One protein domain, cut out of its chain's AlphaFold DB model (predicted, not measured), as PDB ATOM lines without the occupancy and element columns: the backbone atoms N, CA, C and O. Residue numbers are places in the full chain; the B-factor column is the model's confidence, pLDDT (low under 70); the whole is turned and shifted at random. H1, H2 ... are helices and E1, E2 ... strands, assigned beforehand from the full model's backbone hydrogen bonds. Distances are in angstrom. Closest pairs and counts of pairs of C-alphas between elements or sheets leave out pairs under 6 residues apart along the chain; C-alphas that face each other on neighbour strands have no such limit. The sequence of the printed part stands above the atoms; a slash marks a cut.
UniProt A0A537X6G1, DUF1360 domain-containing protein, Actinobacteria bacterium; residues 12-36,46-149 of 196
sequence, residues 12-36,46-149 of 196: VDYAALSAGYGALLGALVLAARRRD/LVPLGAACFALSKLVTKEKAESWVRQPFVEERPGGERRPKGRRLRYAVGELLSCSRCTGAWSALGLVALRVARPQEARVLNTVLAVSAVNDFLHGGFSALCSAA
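AT A GLANCE: This is residues 12 to 36 and 46 to 149 of the 196 residues of the protein "DUF1360 domain-containing protein" of Actinobacteria bacterium (UniProt A0A537X6G1). H5 and H6 make a helical hairpin open like a V, with H2 in the V crossing both arms and H1 beside H5 on its other side. Near the open end, H4 and the small hairpin E1 and E2 pack together, while residues 137 to 149 of H6 stick out. The 129 printed residues hold H1, H2, H3, E1, E2, H4, H5 and H6 in that order; the class is mostly helix, and the two-stranded sheet, E1 - E2, is antiparallel. The whole is only just loose, close to compact, with a radius of gyration of the C-alphas of 17.0 A and spans of 56 by 38 by 21 A.

IN THESE COORDINATES: Find C-alpha 12 at (29.689, 2.851, 54.814); from there H1 runs 30.8 A to residue 33. After the cut, H2 spans residues 46 to 62, 23.2 A. Next come H3, 67 to 70, E1, 74 to 76, E2, 82 to 84, and H4, 89 to 98. H5, residues 100 to 117, measures 24.8 A; H6, 119 to 149, runs 44.6 A to C-alpha 149 at (62.996, -4.451, 16.338).

HOW THE PARTS SIT: Begin at the hub, H2 and H5: they touch at a steep tilt of 52 degrees, opposite ways, closest at C-alphas 57 and 104, 4.9 A. H1 touches H5 at a shallow 26 degrees, C-alphas 28 and 113 being closest at 6.2 A. H6 touches H2 with residues 126 to 134 alone, C-alphas 52 and 130 being closest at 4.1 A. H3 touches H2 only at the corner, C-alphas 60 and 69 being closest at 7.3 A. The closest C-alphas of E2 and H4, 84 and 94, are 4.5 A apart. Across E1 and E2, N 75 and O 83 are 2.8 A apart, within hydrogen-bond range. In H1, H2, H4, H5 and H6 every O i to N i+4 pair is within that range; H3 is too short for one.

THE WHOLE: Look at C-alphas 34 and 149, the two farthest apart, at 56.5 A. Residues 37 to 45 are not printed, and C-alphas 36 and 46 are 22.4 A apart across this cut. The links printed whole are tight, and no printed residue has a pLDDT under 70.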
ATOM      1  N   VAL A  12      29.336   1.712  53.955       89.94
ATOM      2  CA  VAL A  12      29.689   2.851  54.814       89.94
ATOM      3  C   VAL A  12      31.185   3.184  54.791       89.94
ATOM      4  O   VAL A  12      31.545   4.350  54.930       89.94
ATOM      5  N   ASP A  13      32.067   2.208  54.559       91.38
ATOM      6  CA  ASP A  13      33.512   2.447  54.505       91.38
ATOM      7  C   ASP A  13      33.899   3.250  53.249       91.38
ATOM      8  O   ASP A  13      34.677   4.203  53.329       91.38
ATOM      9  N   TYR A  14      33.307   2.935  52.092       89.75
ATOM     10  CA  TYR A  14      33.501   3.722  50.866       89.75
ATOM     11  C   TYR A  14      32.800   5.078  50.934       89.75
ATOM     12  O   TYR A  14      33.319   6.068  50.409       89.75
ATOM     13  N   ALA A  15      31.649   5.143  51.609       93.12
ATOM     14  CA  ALA A  15      30.974   6.405  51.883       93.12
ATOM     15  C   ALA A  15      31.855   7.316  52.749       93.12
ATOM     16  O   ALA A  15      31.966   8.501  52.453       93.12
ATOM     17  N   ALA A  16      32.555   6.767  53.748       94.56
ATOM     18  CA  ALA A  16      33.504   7.517  54.565       94.56
ATOM     19  C   ALA A  16      34.685   8.054  53.737       94.56
ATOM     20  O   ALA A  16      35.039   9.225  53.878       94.56
ATOM     21  N   LEU A  17      35.256   7.251  52.829       94.31
ATOM     22  CA  LEU A  17      36.308   7.720  51.915       94.31
ATOM     23  C   LEU A  17      35.804   8.830  50.982       94.31
ATOM     24  O   LEU A  17      36.479   9.843  50.801       94.31
ATOM     25  N   SER A  18      34.602   8.667  50.430       95.56
ATOM     26  CA  SER A  18      33.969   9.659  49.552       95.56
ATOM     27  C   SER A  18      33.660  10.959  50.296       95.56
ATOM     28  O   SER A  18      33.944  12.045  49.792       95.56
ATOM     29  N   ALA A  19      33.136  10.858  51.518       96.81
ATOM     30  CA  ALA A  19      32.866  11.999  52.381       96.81
ATOM     31  C   ALA A  19      34.160  12.724  52.766       96.81
ATOM     32  O   ALA A  19      34.211  13.948  52.700       96.81
ATOM     33  N   GLY A  20      35.224  11.982  53.094       97.31
ATOM     34  CA  GLY A  20      36.546  12.546  53.363       97.31
ATOM     35  C   GLY A  20      37.107  13.300  52.159       97.31
ATOM     36  O   GLY A  20      37.537  14.443  52.296       97.31
ATOM     37  N   TYR A  21      37.033  12.705  50.964       97.50
ATOM     38  CA  TYR A  21      37.442  13.366  49.724       97.50
ATOM     39  C   TYR A  21      36.647  14.656  49.478       97.50
ATOM     40  O   TYR A  21      37.232  15.714  49.250       97.50
ATOM     41  N   GLY A  22      35.315  14.588  49.572       97.94
ATOM     42  CA  GLY A  22      34.433  15.738  49.381       97.94
ATOM     43  C   GLY A  22      34.673  16.848  50.404       97.94
ATOM     44  O   GLY A  22      34.722  18.019  50.036       97.94
ATOM     45  N   ALA A  23      34.893  16.493  51.672       97.88
ATOM     46  CA  ALA A  23      35.209  17.443  52.734       97.88
ATOM     47  C   ALA A  23      36.555  18.142  52.491       97.88
ATOM     48  O   ALA A  23      36.634  19.363  52.608       97.88
ATOM     49  N   LEU A  24      37.593  17.397  52.101       97.62
ATOM     50  CA  LEU A  24      38.902  17.962  51.766       97.62
ATOM     51  C   LEU A  24      38.831  18.875  50.539       97.62
ATOM     52  O   LEU A  24      39.391  19.970  50.558       97.62
ATOM     53  N   LEU A  25      38.107  18.464  49.498       97.62
ATOM     54  CA  LEU A  25      37.879  19.289  48.315       97.62
ATOM     55  C   LEU A  25      37.107  20.568  48.667       97.62
ATOM     56  O   LEU A  25      37.500  21.658  48.255       97.62
ATOM     57  N   GLY A  26      36.044  20.463  49.466       96.94
ATOM     58  CA  GLY A  26      35.276  21.614  49.938       96.94
ATOM     59  C   GLY A  26      36.119  22.572  50.783       96.94
ATOM     60  O   GLY A  26      36.084  23.785  50.564       96.94
ATOM     61  N   ALA A  27      36.934  22.038  51.695       95.25
ATOM     62  CA  ALA A  27      37.870  22.816  52.499       95.25
ATOM     63  C   ALA A  27      38.910  23.529  51.626       95.25
ATOM     64  O   ALA A  27      39.182  24.708  51.845       95.25
ATOM     65  N   LEU A  28      39.440  22.853  50.605       94.31
ATOM     66  CA  LEU A  28      40.358  23.446  49.639       94.31
ATOM     67  C   LEU A  28      39.703  24.590  48.858       94.31
ATOM     68  O   LEU A  28      40.289  25.665  48.749       94.31
ATOM     69  N   VAL A  29      38.482  24.393  48.354       94.12
ATOM     70  CA  VAL A  29      37.724  25.442  47.652       94.12
ATOM     71  C   VAL A  29      37.496  26.644  48.567       94.12
ATOM     72  O   VAL A  29      37.696  27.785  48.152       94.12
ATOM     73  N   LEU A  30      37.117  26.415  49.825       93.88
ATOM     74  CA  LEU A  30      36.917  27.486  50.797       93.88
ATOM     75  C   LEU A  30      38.227  28.213  51.132       93.88
ATOM     76  O   LEU A  30      38.246  29.441  51.190       93.88
ATOM     77  N   ALA A  31      39.321  27.476  51.319       90.06
ATOM     78  CA  ALA A  31      40.642  28.041  51.571       90.06
ATOM     79  C   ALA A  31      41.133  28.883  50.384       90.06
ATOM     80  O   ALA A  31      41.660  29.974  50.587       90.06
ATOM     81  N   ALA A  32      40.904  28.417  49.153       89.50
ATOM     82  CA  ALA A  32      41.229  29.155  47.938       89.50
ATOM     83  C   ALA A  32      40.426  30.460  47.831       89.50
ATOM     84  O   ALA A  32      40.993  31.493  47.494       89.50
ATOM     85  N   ARG A  33      39.130  30.441  48.179       88.69
ATOM     86  CA  ARG A  33      38.274  31.644  48.180       88.69
ATOM     87  C   ARG A  33      38.685  32.692  49.210       88.69
ATOM     88  O   ARG A  33      38.454  33.869  48.987       88.69
ATOM     89  N   ARG A  34      39.239  32.267  50.348       87.81
ATOM     90  CA  ARG A  34      39.664  33.170  51.433       87.81
ATOM     91  C   ARG A  34      41.033  33.804  51.192       87.81
ATOM     92  O   ARG A  34      41.447  34.644  51.985       87.81
ATOM     93  N   ARG A  35      41.762  33.377  50.160       81.75
ATOM     94  CA  ARG A  35      43.057  33.958  49.812       81.75
ATOM     95  C   ARG A  35      42.891  35.085  48.807       81.75
ATOM     96  O   ARG A  35      42.791  34.840  47.608       81.75
ATOM     97  N   ASP A  36      42.969  36.310  49.303       70.00
ATOM     98  CA  ASP A  36      43.145  37.479  48.450       70.00
ATOM     99  C   ASP A  36      44.524  37.431  47.770       70.00
ATOM    100  O   ASP A  36      45.547  37.190  48.412       70.00
ATOM    101  N   LEU A  46      48.181  22.710  33.418       93.38
ATOM    102  CA  LEU A  46      47.380  21.477  33.431       93.38
ATOM    103  C   LEU A  46      48.155  20.254  32.933       93.38
ATOM    104  O   LEU A  46      48.028  19.174  33.507       93.38
ATOM    105  N   VAL A  47      48.975  20.418  31.892       95.69
ATOM    106  CA  VAL A  47      49.787  19.330  31.328       95.69
ATOM    107  C   VAL A  47      50.844  18.835  32.323       95.69
ATOM    108  O   VAL A  47      50.815  17.646  32.654       95.69
ATOM    109  N   PRO A  48      51.749  19.684  32.858       95.75
ATOM    110  CA  PRO A  48      52.730  19.226  33.838       95.75
ATOM    111  C   PRO A  48      52.068  18.740  35.130       95.75
ATOM    112  O   PRO A  48      52.532  17.768  35.712       95.75
ATOM    113  N   LEU A  49      50.952  19.338  35.561       96.56
ATOM    114  CA  LEU A  49      50.221  18.864  36.736       96.56
ATOM    115  C   LEU A  49      49.590  17.480  36.505       96.56
ATOM    116  O   LEU A  49      49.618  16.631  37.393       96.56
ATOM    117  N   GLY A  50      49.068  17.225  35.303       97.25
ATOM    118  CA  GLY A  50      48.578  15.911  34.892       97.25
ATOM    119  C   GLY A  50      49.690  14.862  34.867       97.25
ATOM    120  O   GLY A  50      49.523  13.779  35.429       97.25
ATOM    121  N   ALA A  51      50.851  15.203  34.301       98.12
ATOM    122  CA  ALA A  51      52.036  14.346  34.311       98.12
ATOM    123  C   ALA A  51      52.529  14.070  35.744       98.12
ATOM    124  O   ALA A  51      52.797  12.924  36.097       98.12
ATOM    125  N   ALA A  52      52.562  15.093  36.600       98.25
ATOM    126  CA  ALA A  52      52.917  14.957  38.008       98.25
ATOM    127  C   ALA A  52      51.944  14.042  38.768       98.25
ATOM    128  O   ALA A  52      52.365  13.188  39.546       98.25
ATOM    129  N   CYS A  53      50.640  14.175  38.510       98.25
ATOM    130  CA  CYS A  53      49.612  13.311  39.084       98.25
ATOM    131  C   CYS A  53      49.771  11.851  38.627       98.25
ATOM    132  O   CYS A  53      49.682  10.923  39.439       98.25
ATOM    133  N   PHE A  54      50.066  11.639  37.343       97.56
ATOM    134  CA  PHE A  54      50.386  10.317  36.811       97.56
ATOM    135  C   PHE A  54      51.610   9.719  37.514       97.56
ATOM    136  O   PHE A  54      51.503   8.620  38.059       97.56
ATOM    137  N   ALA A  55      52.727  10.451  37.586       97.69
ATOM    138  CA  ALA A  55      53.933   9.996  38.276       97.69
ATOM    139  C   ALA A  55      53.644   9.643  39.737       97.69
ATOM    140  O   ALA A  55      53.978   8.546  40.170       97.69
ATOM    141  N   LEU A  56      52.969  10.520  40.485       97.62
ATOM    142  CA  LEU A  56      52.685  10.287  41.899       97.62
ATOM    143  C   LEU A  56      51.763   9.081  42.117       97.62
ATOM    144  O   LEU A  56      52.006   8.257  42.996       97.62
ATOM    145  N   SER A  57      50.713   8.936  41.306       97.06
ATOM    146  CA  SER A  57      49.811   7.784  41.408       97.06
ATOM    147  C   SER A  57      50.501   6.471  41.029       97.06
ATOM    148  O   SER A  57      50.311   5.462  41.711       97.06
ATOM    149  N   LYS A  58      51.353   6.467  40.000       95.56
ATOM    150  CA  LYS A  58      52.192   5.317  39.639       95.56
ATOM    151  C   LYS A  58      53.187   4.994  40.756       95.56
ATOM    152  O   LYS A  58      53.272   3.836  41.156       95.56
ATOM    153  N   LEU A  59      53.870   5.999  41.299       95.94
ATOM    154  CA  LEU A  59      54.833   5.870  42.393       95.94
ATOM    155  C   LEU A  59      54.193   5.170  43.600       95.94
ATOM    156  O   LEU A  59      54.653   4.115  44.031       95.94
ATOM    157  N   VAL A  60      53.047   5.674  44.057       95.00
ATOM    158  CA  VAL A  60      52.328   5.109  45.209       95.00
ATOM    159  C   VAL A  60      51.764   3.720  44.916       95.00
ATOM    160  O   VAL A  60      51.832   2.839  45.772       95.00
ATOM    161  N   THR A  61      51.194   3.492  43.729       93.69
ATOM    162  CA  THR A  61      50.468   2.239  43.461       93.69
ATOM    163  C   THR A  61      51.331   1.130  42.884       93.69
ATOM    164  O   THR A  61      50.989  -0.032  43.068       93.69
ATOM    165  N   LYS A  62      52.419   1.423  42.169       91.38
ATOM    166  CA  LYS A  62      53.181   0.434  41.388       91.38
ATOM    167  C   LYS A  62      54.611   0.255  41.863       91.38
ATOM    168  O   LYS A  62      55.052  -0.894  41.893       91.38
ATOM    169  N   GLU A  63      55.294   1.327  42.250       92.38
ATOM    170  CA  GLU A  63      56.732   1.271  42.504       92.38
ATOM    171  C   GLU A  63      57.075   0.461  43.752       92.38
ATOM    172  O   GLU A  63      56.411   0.543  44.794       92.38
ATOM    173  N   LYS A  64      58.135  -0.345  43.644       89.25
ATOM    174  CA  LYS A  64      58.630  -1.179  44.748       89.25
ATOM    175  C   LYS A  64      59.270  -0.333  45.849       89.25
ATOM    176  O   LYS A  64      59.159  -0.697  47.019       89.25
ATOM    177  N   ALA A  65      59.885   0.792  45.481       90.19
ATOM    178  CA  ALA A  65      60.458   1.746  46.428       90.19
ATOM    179  C   ALA A  65      59.415   2.211  47.460       90.19
ATOM    180  O   ALA A  65      59.719   2.256  48.643       90.19
ATOM    181  N   GLU A  66      58.160   2.406  47.040       91.50
ATOM    182  CA  GLU A  66      57.044   2.799  47.914       91.50
ATOM    183  C   GLU A  66      56.222   1.620  48.458       91.50
ATOM    184  O   GLU A  66      55.088   1.779  48.914       91.50
ATOM    185  N   SER A  67      56.761   0.399  48.420       90.19
ATOM    186  CA  SER A  67      56.065  -0.774  48.969       90.19
ATOM    187  C   SER A  67      55.761  -0.632  50.462       90.19
ATOM    188  O   SER A  67      54.731  -1.127  50.914       90.19
ATOM    189  N   TRP A  68      56.586   0.107  51.208       92.69
ATOM    190  CA  TRP A  68      56.380   0.388  52.631       92.69
ATOM    191  C   TRP A  68      55.069   1.151  52.903       92.69
ATOM    192  O   TRP A  68      54.400   0.869  53.896       92.69
ATOM    193  N   VAL A  69      54.637   2.034  51.991       92.12
ATOM    194  CA  VAL A  69      53.350   2.753  52.086       92.12
ATOM    195  C   VAL A  69      52.172   1.783  51.955       92.12
ATOM    196  O   VAL A  69      51.158   1.910  52.645       92.12
ATOM    197  N   ARG A  70      52.302   0.786  51.073       92.31
ATOM    198  CA  ARG A  70      51.243  -0.194  50.786       92.31
ATOM    199  C   ARG A  70      51.235  -1.362  51.762       92.31
ATOM    200  O   ARG A  70      50.164  -1.886  52.045       92.31
ATOM    201  N   GLN A  71      52.384  -1.755  52.309       93.12
ATOM    202  CA  GLN A  71      52.552  -2.900  53.209       93.12
ATOM    203  C   GLN A  71      51.496  -3.004  54.332       93.12
ATOM    204  O   GLN A  71      51.000  -4.118  54.563       93.12
ATOM    205  N   PRO A  72      51.106  -1.916  55.035       92.56
ATOM    206  CA  PRO A  72      50.071  -1.999  56.066       92.56
ATOM    207  C   PRO A  72      48.672  -2.318  55.517       92.56
ATOM    208  O   PRO A  72      47.857  -2.895  56.242       92.56
ATOM    209  N   PHE A  73      48.379  -2.005  54.257       94.38
ATOM    210  CA  PHE A  73      47.038  -2.117  53.670       94.38
ATOM    211  C   PHE A  73      46.919  -3.181  52.582       94.38
ATOM    212  O   PHE A  73      45.810  -3.606  52.289       94.38
ATOM    213  N   VAL A  74      48.025  -3.621  51.989       93.00
ATOM    214  CA  VAL A  74      48.059  -4.523  50.836       93.00
ATOM    215  C   VAL A  74      49.043  -5.659  51.105       93.00
ATOM    216  O   VAL A  74      50.130  -5.472  51.654       93.00
ATOM    217  N   GLU A  75      48.623  -6.870  50.768       90.75
ATOM    218  CA  GLU A  75      49.441  -8.071  50.704       90.75
ATOM    219  C   GLU A  75      49.882  -8.274  49.259       90.75
ATOM    220  O   GLU A  75      49.046  -8.416  48.367       90.75
ATOM    221  N   GLU A  76      51.192  -8.259  49.025       87.06
ATOM    222  CA  GLU A  76      51.775  -8.627  47.737       87.06
ATOM    223  C   GLU A  76      52.143 -10.118  47.806       87.06
ATOM    224  O   GLU A  76      52.928 -10.526  48.664       87.06
ATOM    225  N   ARG A  77      51.531 -10.944  46.950       83.56
ATOM    226  CA  ARG A  77      51.738 -12.399  46.895       83.56
ATOM    227  C   ARG A  77      52.756 -12.777  45.810       83.56
ATOM    228  O   ARG A  77      52.963 -12.011  44.862       83.56
ATOM    229  N   PRO A  78      53.391 -13.963  45.912       77.69
ATOM    230  CA  PRO A  78      54.211 -14.505  44.830       77.69
ATOM    231  C   PRO A  78      53.413 -14.533  43.518       77.69
ATOM    232  O   PRO A  78      52.253 -14.929  43.514       77.69
ATOM    233  N   GLY A  79      54.013 -14.075  42.417       75.81
ATOM    234  CA  GLY A  79      53.321 -13.925  41.127       75.81
ATOM    235  C   GLY A  79      52.731 -12.533  40.863       75.81
ATOM    236  O   GLY A  79      52.165 -12.308  39.799       75.81
ATOM    237  N   GLY A  80      52.897 -11.576  41.784       76.62
ATOM    238  CA  GLY A  80      52.514 -10.175  41.567       76.62
ATOM    239  C   GLY A  80      51.042  -9.865  41.846       76.62
ATOM    240  O   GLY A  80      50.606  -8.732  41.638       76.62
ATOM    241  N   GLU A  81      50.285 -10.842  42.349       82.94
ATOM    242  CA  GLU A  81      48.925 -10.629  42.836       82.94
ATOM    243  C   GLU A  81      48.949  -9.721  44.075       82.94
ATOM    244  O   GLU A  81      49.771  -9.883  44.981       82.94
ATOM    245  N   ARG A  82      48.047  -8.738  44.113       87.88
ATOM    246  CA  ARG A  82      47.931  -7.775  45.211       87.88
ATOM    247  C   ARG A  82      46.538  -7.851  45.801       87.88
ATOM    248  O   ARG A  82      45.566  -7.618  45.088       87.88
ATOM    249  N   ARG A  83      46.453  -8.134  47.101       89.44
ATOM    250  CA  ARG A  83      45.182  -8.247  47.818       89.44
ATOM    251  C   ARG A  83      45.124  -7.272  48.996       89.44
ATOM    252  O   ARG A  83      46.052  -7.253  49.805       89.44
ATOM    253  N   PRO A  84      44.062  -6.464  49.135       92.12
ATOM    254  CA  PRO A  84      43.875  -5.624  50.313       92.12
ATOM    255  C   PRO A  84      43.816  -6.457  51.605       92.12
ATOM    256  O   PRO A  84      43.269  -7.561  51.639       92.12
ATOM    257  N   LYS A  85      44.388  -5.921  52.684       91.31
ATOM    258  CA  LYS A  85      44.469  -6.543  54.010       91.31
ATOM    259  C   LYS A  85      43.355  -6.059  54.928       91.31
ATOM    260  O   LYS A  85      42.927  -4.907  54.888       91.31
ATOM    261  N   GLY A  86      43.017  -6.906  55.894       89.88
ATOM    262  CA  GLY A  86      42.128  -6.548  56.993       89.88
ATOM    263  C   GLY A  86      40.658  -6.525  56.585       89.88
ATOM    264  O   GLY A  86      40.228  -7.293  55.732       89.88
ATOM    265  N   ARG A  87      39.880  -5.678  57.261       88.94
ATOM    266  CA  ARG A  87      38.426  -5.563  57.111       88.94
ATOM    267  C   ARG A  87      37.999  -4.099  57.179       88.94
ATOM    268  O   ARG A  87      38.750  -3.268  57.704       88.94
ATOM    269  N   ARG A  88      36.781  -3.814  56.724       91.81
ATOM    270  CA  ARG A  88      36.167  -2.480  56.741       91.81
ATOM    271  C   ARG A  88      37.067  -1.417  56.090       91.81
ATOM    272  O   ARG A  88      37.760  -1.707  55.120       91.81
ATOM    273  N   LEU A  89      37.142  -0.217  56.668       91.25
ATOM    274  CA  LEU A  89      37.971   0.895  56.202       91.25
ATOM    275  C   LEU A  89      39.421   0.524  55.848       91.25
ATOM    276  O   LEU A  89      39.938   1.025  54.855       91.25
ATOM    277  N   ARG A  90      40.087  -0.373  56.594       93.00
ATOM    278  CA  ARG A  90      41.464  -0.790  56.257       93.00
ATOM    279  C   ARG A  90      41.527  -1.494  54.901       93.00
ATOM    280  O   ARG A  90      42.453  -1.244  54.136       93.00
ATOM    281  N   TYR A  91      40.538  -2.338  54.613       92.44
ATOM    282  CA  TYR A  91      40.424  -3.015  53.326       92.44
ATOM    283  C   TYR A  91      40.087  -2.012  52.218       92.44
ATOM    284  O   TYR A  91      40.758  -2.003  51.191       92.44
ATOM    285  N   ALA A  92      39.136  -1.101  52.457       93.25
ATOM    286  CA  ALA A  92      38.762  -0.063  51.493       93.25
ATOM    287  C   ALA A  92      39.946   0.861  51.128       93.25
ATOM    288  O   ALA A  92      40.143   1.206  49.964       93.25
ATOM    289  N   VAL A  93      40.792   1.217  52.105       94.69
ATOM    290  CA  VAL A  93      42.048   1.949  51.855       94.69
ATOM    291  C   VAL A  93      43.029   1.103  51.041       94.69
ATOM    292  O   VAL A  93      43.676   1.619  50.131       94.69
ATOM    293  N   GLY A  94      43.130  -0.199  51.314       94.00
ATOM    294  CA  GLY A  94      43.952  -1.108  50.516       94.00
ATOM    295  C   GLY A  94      43.490  -1.214  49.058       94.00
ATOM    296  O   GLY A  94      44.329  -1.254  48.158       94.00
ATOM    297  N   GLU A  95      42.182  -1.184  48.801       93.38
ATOM    298  CA  GLU A  95      41.637  -1.121  47.438       93.38
ATOM    299  C   GLU A  95      41.937   0.207  46.753       93.38
ATOM    300  O   GLU A  95      42.367   0.218  45.600       93.38
ATOM    301  N   LEU A  96      41.786   1.323  47.473       94.31
ATOM    302  CA  LEU A  96      42.150   2.649  46.979       94.31
ATOM    303  C   LEU A  96      43.618   2.679  46.535       94.31
ATOM    304  O   LEU A  96      43.896   3.089  45.409       94.31
ATOM    305  N   LEU A  97      44.533   2.186  47.378       94.50
ATOM    306  CA  LEU A  97      45.974   2.120  47.099       94.50
ATOM    307  C   LEU A  97      46.351   1.085  46.027       94.50
ATOM    308  O   LEU A  97      47.432   1.162  45.441       94.50
ATOM    309  N   SER A  98      45.472   0.123  45.749       91.81
ATOM    310  CA  SER A  98      45.649  -0.845  44.659       91.81
ATOM    311  C   SER A  98      45.072  -0.333  43.332       91.81
ATOM    312  O   SER A  98      45.464  -0.805  42.261       91.81
ATOM    313  N   CYS A  99      44.188   0.670  43.378       92.50
ATOM    314  CA  CYS A  99      43.575   1.305  42.221       92.50
ATOM    315  C   CYS A  99      44.309   2.596  41.837       92.50
ATOM    316  O   CYS A  99      44.186   3.637  42.489       92.50
ATOM    317  N   SER A 100      45.022   2.567  40.708       93.69
ATOM    318  CA  SER A 100      45.755   3.733  40.194       93.69
ATOM    319  C   SER A 100      44.852   4.933  39.900       93.69
ATOM    320  O   SER A 100      45.274   6.067  40.095       93.69
ATOM    321  N   ARG A 101      43.595   4.707  39.491       95.12
ATOM    322  CA  ARG A 101      42.634   5.791  39.218       95.12
ATOM    323  C   ARG A 101      42.175   6.475  40.501       95.12
ATOM    324  O   ARG A 101      42.176   7.699  40.568       95.12
ATOM    325  N   CYS A 102      41.823   5.691  41.523       95.94
ATOM    326  CA  CYS A 102      41.432   6.225  42.826       95.94
ATOM    327  C   CYS A 102      42.604   6.970  43.460       95.94
ATOM    328  O   CYS A 102      42.458   8.134  43.818       95.94
ATOM    329  N   THR A 103      43.784   6.349  43.506       97.19
ATOM    330  CA  THR A 103      44.994   7.018  43.994       97.19
ATOM    331  C   THR A 103      45.293   8.283  43.184       97.19
ATOM    332  O   THR A 103      45.602   9.307  43.773       97.19
ATOM    333  N   GLY A 104      45.106   8.271  41.860       97.44
ATOM    334  CA  GLY A 104      45.227   9.456  41.006       97.44
ATOM    335  C   GLY A 104      44.298  10.606  41.399       97.44
ATOM    336  O   GLY A 104      44.746  11.746  41.476       97.44
ATOM    337  N   ALA A 105      43.032  10.333  41.722       97.81
ATOM    338  CA  ALA A 105      42.108  11.371  42.185       97.81
ATOM    339  C   ALA A 105      42.565  12.016  43.509       97.81
ATOM    340  O   ALA A 105      42.485  13.238  43.663       97.81
ATOM    341  N   TRP A 106      43.082  11.211  44.443       98.19
ATOM    342  CA  TRP A 106      43.646  11.692  45.711       98.19
ATOM    343  C   TRP A 106      44.966  12.448  45.515       98.19
ATOM    344  O   TRP A 106      45.155  13.509  46.109       98.19
ATOM    345  N   SER A 107      45.841  11.961  44.633       98.06
ATOM    346  CA  SER A 107      47.072  12.644  44.229       98.06
ATOM    347  C   SER A 107      46.771  14.012  43.628       98.06
ATOM    348  O   SER A 107      47.354  15.001  44.058       98.06
ATOM    349  N   ALA A 108      45.823  14.107  42.690       97.62
ATOM    350  CA  ALA A 108      45.419  15.378  42.090       97.62
ATOM    351  C   ALA A 108      44.929  16.374  43.148       97.62
ATOM    352  O   ALA A 108      45.364  17.526  43.155       97.62
ATOM    353  N   LEU A 109      44.077  15.922  44.076       97.75
ATOM    354  CA  LEU A 109      43.600  16.749  45.181       97.75
ATOM    355  C   LEU A 109      44.767  17.267  46.035       97.75
ATOM    356  O   LEU A 109      44.819  18.458  46.326       97.75
ATOM    357  N   GLY A 110      45.725  16.404  46.385       97.31
ATOM    358  CA  GLY A 110      46.911  16.781  47.158       97.31
ATOM    359  C   GLY A 110      47.826  17.772  46.431       97.31
ATOM    360  O   GLY A 110      48.227  18.778  47.013       97.31
ATOM    361  N   LEU A 111      48.112  17.537  45.148       97.12
ATOM    362  CA  LEU A 111      48.961  18.419  44.339       97.12
ATOM    363  C   LEU A 111      48.326  19.804  44.157       97.12
ATOM    364  O   LEU A 111      49.007  20.821  44.303       97.12
ATOM    365  N   VAL A 112      47.017  19.866  43.890       95.38
ATOM    366  CA  VAL A 112      46.286  21.139  43.794       95.38
ATOM    367  C   VAL A 112      46.208  21.814  45.160       95.38
ATOM    368  O   VAL A 112      46.425  23.021  45.247       95.38
ATOM    369  N   ALA A 113      45.966  21.059  46.236       95.00
ATOM    370  CA  ALA A 113      45.958  21.602  47.588       95.00
ATOM    371  C   ALA A 113      47.297  22.249  47.946       95.00
ATOM    372  O   ALA A 113      47.316  23.383  48.424       95.00
ATOM    373  N   LEU A 114      48.414  21.583  47.643       94.94
ATOM    374  CA  LEU A 114      49.748  22.140  47.834       94.94
ATOM    375  C   LEU A 114      49.969  23.369  46.949       94.94
ATOM    376  O   LEU A 114      50.482  24.376  47.424       94.94
ATOM    377  N   ARG A 115      49.531  23.336  45.684       93.25
ATOM    378  CA  ARG A 115      49.649  24.468  44.750       93.25
ATOM    379  C   ARG A 115      48.864  25.697  45.185       93.25
ATOM    380  O   ARG A 115      49.343  26.813  44.968       93.25
ATOM    381  N   VAL A 116      47.706  25.495  45.811       90.94
ATOM    382  CA  VAL A 116      46.941  26.562  46.451       90.94
ATOM    383  C   VAL A 116      47.671  27.020  47.701       90.94
ATOM    384  O   VAL A 116      47.926  28.209  47.800       90.94
ATOM    385  N   ALA A 117      48.042  26.116  48.619       90.88
ATOM    386  CA  ALA A 117      48.602  26.411  49.943       90.88
ATOM    387  C   ALA A 117      50.007  27.045  49.913       90.88
ATOM    388  O   ALA A 117      50.245  28.025  50.625       90.88
ATOM    389  N   ARG A 118      50.915  26.517  49.089       92.38
ATOM    390  CA  ARG A 118      52.343  26.859  48.989       92.38
ATOM    391  C   ARG A 118      52.789  26.848  47.515       92.38
ATOM    392  O   ARG A 118      53.390  25.880  47.052       92.38
ATOM    393  N   PRO A 119      52.520  27.918  46.746       91.62
ATOM    394  CA  PRO A 119      52.694  27.913  45.291       91.62
ATOM    395  C   PRO A 119      54.145  27.694  44.836       91.62
ATOM    396  O   PRO A 119      54.369  27.002  43.848       91.62
ATOM    397  N   GLN A 120      55.129  28.244  45.554       92.44
ATOM    398  CA  GLN A 120      56.549  28.102  45.208       92.44
ATOM    399  C   GLN A 120      57.044  26.662  45.397       92.44
ATOM    400  O   GLN A 120      57.630  26.087  44.482       92.44
ATOM    401  N   GLU A 121      56.741  26.057  46.549       95.31
ATOM    402  CA  GLU A 121      57.077  24.660  46.856       95.31
ATOM    403  C   GLU A 121      56.386  23.704  45.872       95.31
ATOM    404  O   GLU A 121      57.010  22.797  45.320       95.31
ATOM    405  N   ALA A 122      55.107  23.959  45.580       94.50
ATOM    406  CA  ALA A 122      54.333  23.157  44.644       94.50
ATOM    407  C   ALA A 122      54.899  23.181  43.225       94.50
ATOM    408  O   ALA A 122      54.857  22.156  42.552       94.50
ATOM    409  N   ARG A 123      55.431  24.319  42.749       94.12
ATOM    410  CA  ARG A 123      56.075  24.376  41.427       94.12
ATOM    411  C   ARG A 123      57.252  23.414  41.358       94.12
ATOM    412  O   ARG A 123      57.304  22.620  40.430       94.12
ATOM    413  N   VAL A 124      58.141  23.438  42.351       97.19
ATOM    414  CA  VAL A 124      59.305  22.540  42.390       97.19
ATOM    415  C   VAL A 124      58.851  21.081  42.391       97.19
ATOM    416  O   VAL A 124      59.273  20.306  41.535       97.19
ATOM    417  N   LEU A 125      57.940  20.721  43.298       97.50
ATOM    418  CA  LEU A 125      57.450  19.350  43.429       97.50
ATOM    419  C   LEU A 125      56.741  18.859  42.156       97.50
ATOM    420  O   LEU A 125      57.044  17.774  41.660       97.50
ATOM    421  N   ASN A 126      55.841  19.667  41.589       97.06
ATOM    422  CA  ASN A 126      55.129  19.319  40.360       97.06
ATOM    423  C   ASN A 126      56.086  19.194  39.176       97.06
ATOM    424  O   ASN A 126      55.937  18.272  38.383       97.06
ATOM    425  N   THR A 127      57.082  20.076  39.057       97.38
ATOM    426  CA  THR A 127      58.088  19.987  37.995       97.38
ATOM    427  C   THR A 127      58.898  18.699  38.107       97.38
ATOM    428  O   THR A 127      59.048  18.004  37.107       97.38
ATOM    429  N   VAL A 128      59.367  18.335  39.305       98.25
ATOM    430  CA  VAL A 128      60.127  17.091  39.518       98.25
ATOM    431  C   VAL A 128      59.291  15.867  39.139       98.25
ATOM    432  O   VAL A 128      59.744  15.025  38.363       98.25
ATOM    433  N   LEU A 129      58.051  15.789  39.624       98.19
ATOM    434  CA  LEU A 129      57.155  14.675  39.309       98.19
ATOM    435  C   LEU A 129      56.805  14.621  37.814       98.19
ATOM    436  O   LEU A 129      56.797  13.543  37.224       98.19
ATOM    437  N   ALA A 130      56.549  15.768  37.183       98.25
ATOM    438  CA  ALA A 130      56.245  15.839  35.757       98.25
ATOM    439  C   ALA A 130      57.424  15.360  34.899       98.25
ATOM    440  O   ALA A 130      57.233  14.563  33.983       98.25
ATOM    441  N   VAL A 131      58.647  15.795  35.211       98.25
ATOM    442  CA  VAL A 131      59.853  15.346  34.500       98.25
ATOM    443  C   VAL A 131      60.097  13.850  34.729       98.25
ATOM    444  O   VAL A 131      60.455  13.146  33.787       98.25
ATOM    445  N   SER A 132      59.818  13.323  35.927       98.06
ATOM    446  CA  SER A 132      59.866  11.877  36.188       98.06
ATOM    447  C   SER A 132      58.871  11.094  35.322       98.06
ATOM    448  O   SER A 132      59.223  10.039  34.799       98.06
ATOM    449  N   ALA A 133      57.649  11.601  35.123       97.56
ATOM    450  CA  ALA A 133      56.683  10.977  34.214       97.56
ATOM    451  C   ALA A 133      57.185  10.955  32.764       97.56
ATOM    452  O   ALA A 133      57.002   9.960  32.064       97.56
ATOM    453  N   VAL A 134      57.828  12.037  32.314       98.06
ATOM    454  CA  VAL A 134      58.446  12.096  30.981       98.06
ATOM    455  C   VAL A 134      59.562  11.057  30.864       98.06
ATOM    456  O   VAL A 134      59.600  10.324  29.880       98.06
ATOM    457  N   ASN A 135      60.424  10.937  31.874       98.06
ATOM    458  CA  ASN A 135      61.479   9.924  31.909       98.06
ATOM    459  C   ASN A 135      60.916   8.496  31.792       98.06
ATOM    460  O   ASN A 135      61.376   7.707  30.968       98.06
ATOM    461  N   ASP A 136      59.876   8.185  32.565       96.12
ATOM    462  CA  ASP A 136      59.199   6.887  32.510       96.12
ATOM    463  C   ASP A 136      58.599   6.608  31.128       96.12
ATOM    464  O   ASP A 136      58.712   5.496  30.608       96.12
ATOM    465  N   PHE A 137      57.978   7.620  30.518       96.56
ATOM    466  CA  PHE A 137      57.420   7.514  29.175       96.56
ATOM    467  C   PHE A 137      58.505   7.236  28.129       96.56
ATOM    468  O   PHE A 137      58.318   6.376  27.270       96.56
ATOM    469  N   LEU A 138      59.658   7.905  28.228       97.62
ATOM    470  CA  LEU A 138      60.791   7.685  27.328       97.62
ATOM    471  C   LEU A 138      61.361   6.270  27.466       97.62
ATOM    472  O   LEU A 138      61.570   5.604  26.452       97.62
ATOM    473  N   HIS A 139      61.551   5.772  28.691       96.88
ATOM    474  CA  HIS A 139      61.995   4.392  28.906       96.88
ATOM    475  C   HIS A 139      60.978   3.366  28.393       96.88
ATOM    476  O   HIS A 139      61.367   2.389  27.751       96.88
ATOM    477  N   GLY A 140      59.682   3.594  28.628       95.62
ATOM    478  CA  GLY A 140      58.616   2.738  28.108       95.62
ATOM    479  C   GLY A 140      58.581   2.713  26.578       95.62
ATOM    480  O   GLY A 140      58.514   1.641  25.978       95.62
ATOM    481  N   GLY A 141      58.700   3.880  25.942       95.62
ATOM    482  CA  GLY A 141      58.770   4.008  24.487       95.62
ATOM    483  C   GLY A 141      60.008   3.334  23.896       95.62
ATOM    484  O   GLY A 141      59.893   2.580  22.932       95.62
ATOM    485  N   PHE A 142      61.178   3.531  24.505       96.25
ATOM    486  CA  PHE A 142      62.415   2.864  24.093       96.25
ATOM    487  C   PHE A 142      62.288   1.338  24.176       96.25
ATOM    488  O   PHE A 142      62.596   0.642  23.211       96.25
ATOM    489  N   SER A 143      61.752   0.816  25.284       96.25
ATOM    490  CA  SER A 143      61.505  -0.622  25.439       96.25
ATOM    491  C   SER A 143      60.565  -1.169  24.362       96.25
ATOM    492  O   SER A 143      60.800  -2.264  23.852       96.25
ATOM    493  N   ALA A 144      59.514  -0.426  24.003       95.19
ATOM    494  CA  ALA A 144      58.588  -0.826  22.948       95.19
ATOM    495  C   ALA A 144      59.284  -0.875  21.577       95.19
ATOM    496  O   ALA A 144      59.149  -1.866  20.859       95.19
ATOM    497  N   LEU A 145      60.083   0.144  21.248       94.81
ATOM    498  CA  LEU A 145      60.859   0.193  20.006       94.81
ATOM    499  C   LEU A 145      61.853  -0.972  19.898       94.81
ATOM    500  O   LEU A 145      61.908  -1.623  18.857       94.81
ATOM    501  N   CYS A 146      62.585  -1.285  20.972       93.81
ATOM    502  CA  CYS A 146      63.481  -2.444  21.003       93.81
ATOM    503  C   CYS A 146      62.720  -3.759  20.794       93.81
ATOM    504  O   CYS A 146      63.105  -4.554  19.941       93.81
ATOM    505  N   SER A 147      61.595  -3.959  21.492       93.50
ATOM    506  CA  SER A 147      60.792  -5.181  21.339       93.50
ATOM    507  C   SER A 147      60.250  -5.368  19.917       93.50
ATOM    508  O   SER A 147      60.189  -6.489  19.417       93.50
ATOM    509  N   ALA A 148      59.907  -4.269  19.236       92.06
ATOM    510  CA  ALA A 148      59.456  -4.294  17.850       92.06
ATOM    511  C   ALA A 148      60.599  -4.626  16.876       92.06
ATOM    512  O   ALA A 148      60.387  -5.368  15.918       92.06
ATOM    513  N   ALA A 149      61.811  -4.122  17.129       90.81
ATOM    514  CA  ALA A 149      62.996  -4.451  16.338       90.81
ATOM    515  C   ALA A 149      63.398  -5.931  16.492       90.81
ATOM    516  O   ALA A 149      63.746  -6.582  15.507       90.81
TER     517      ALA A 149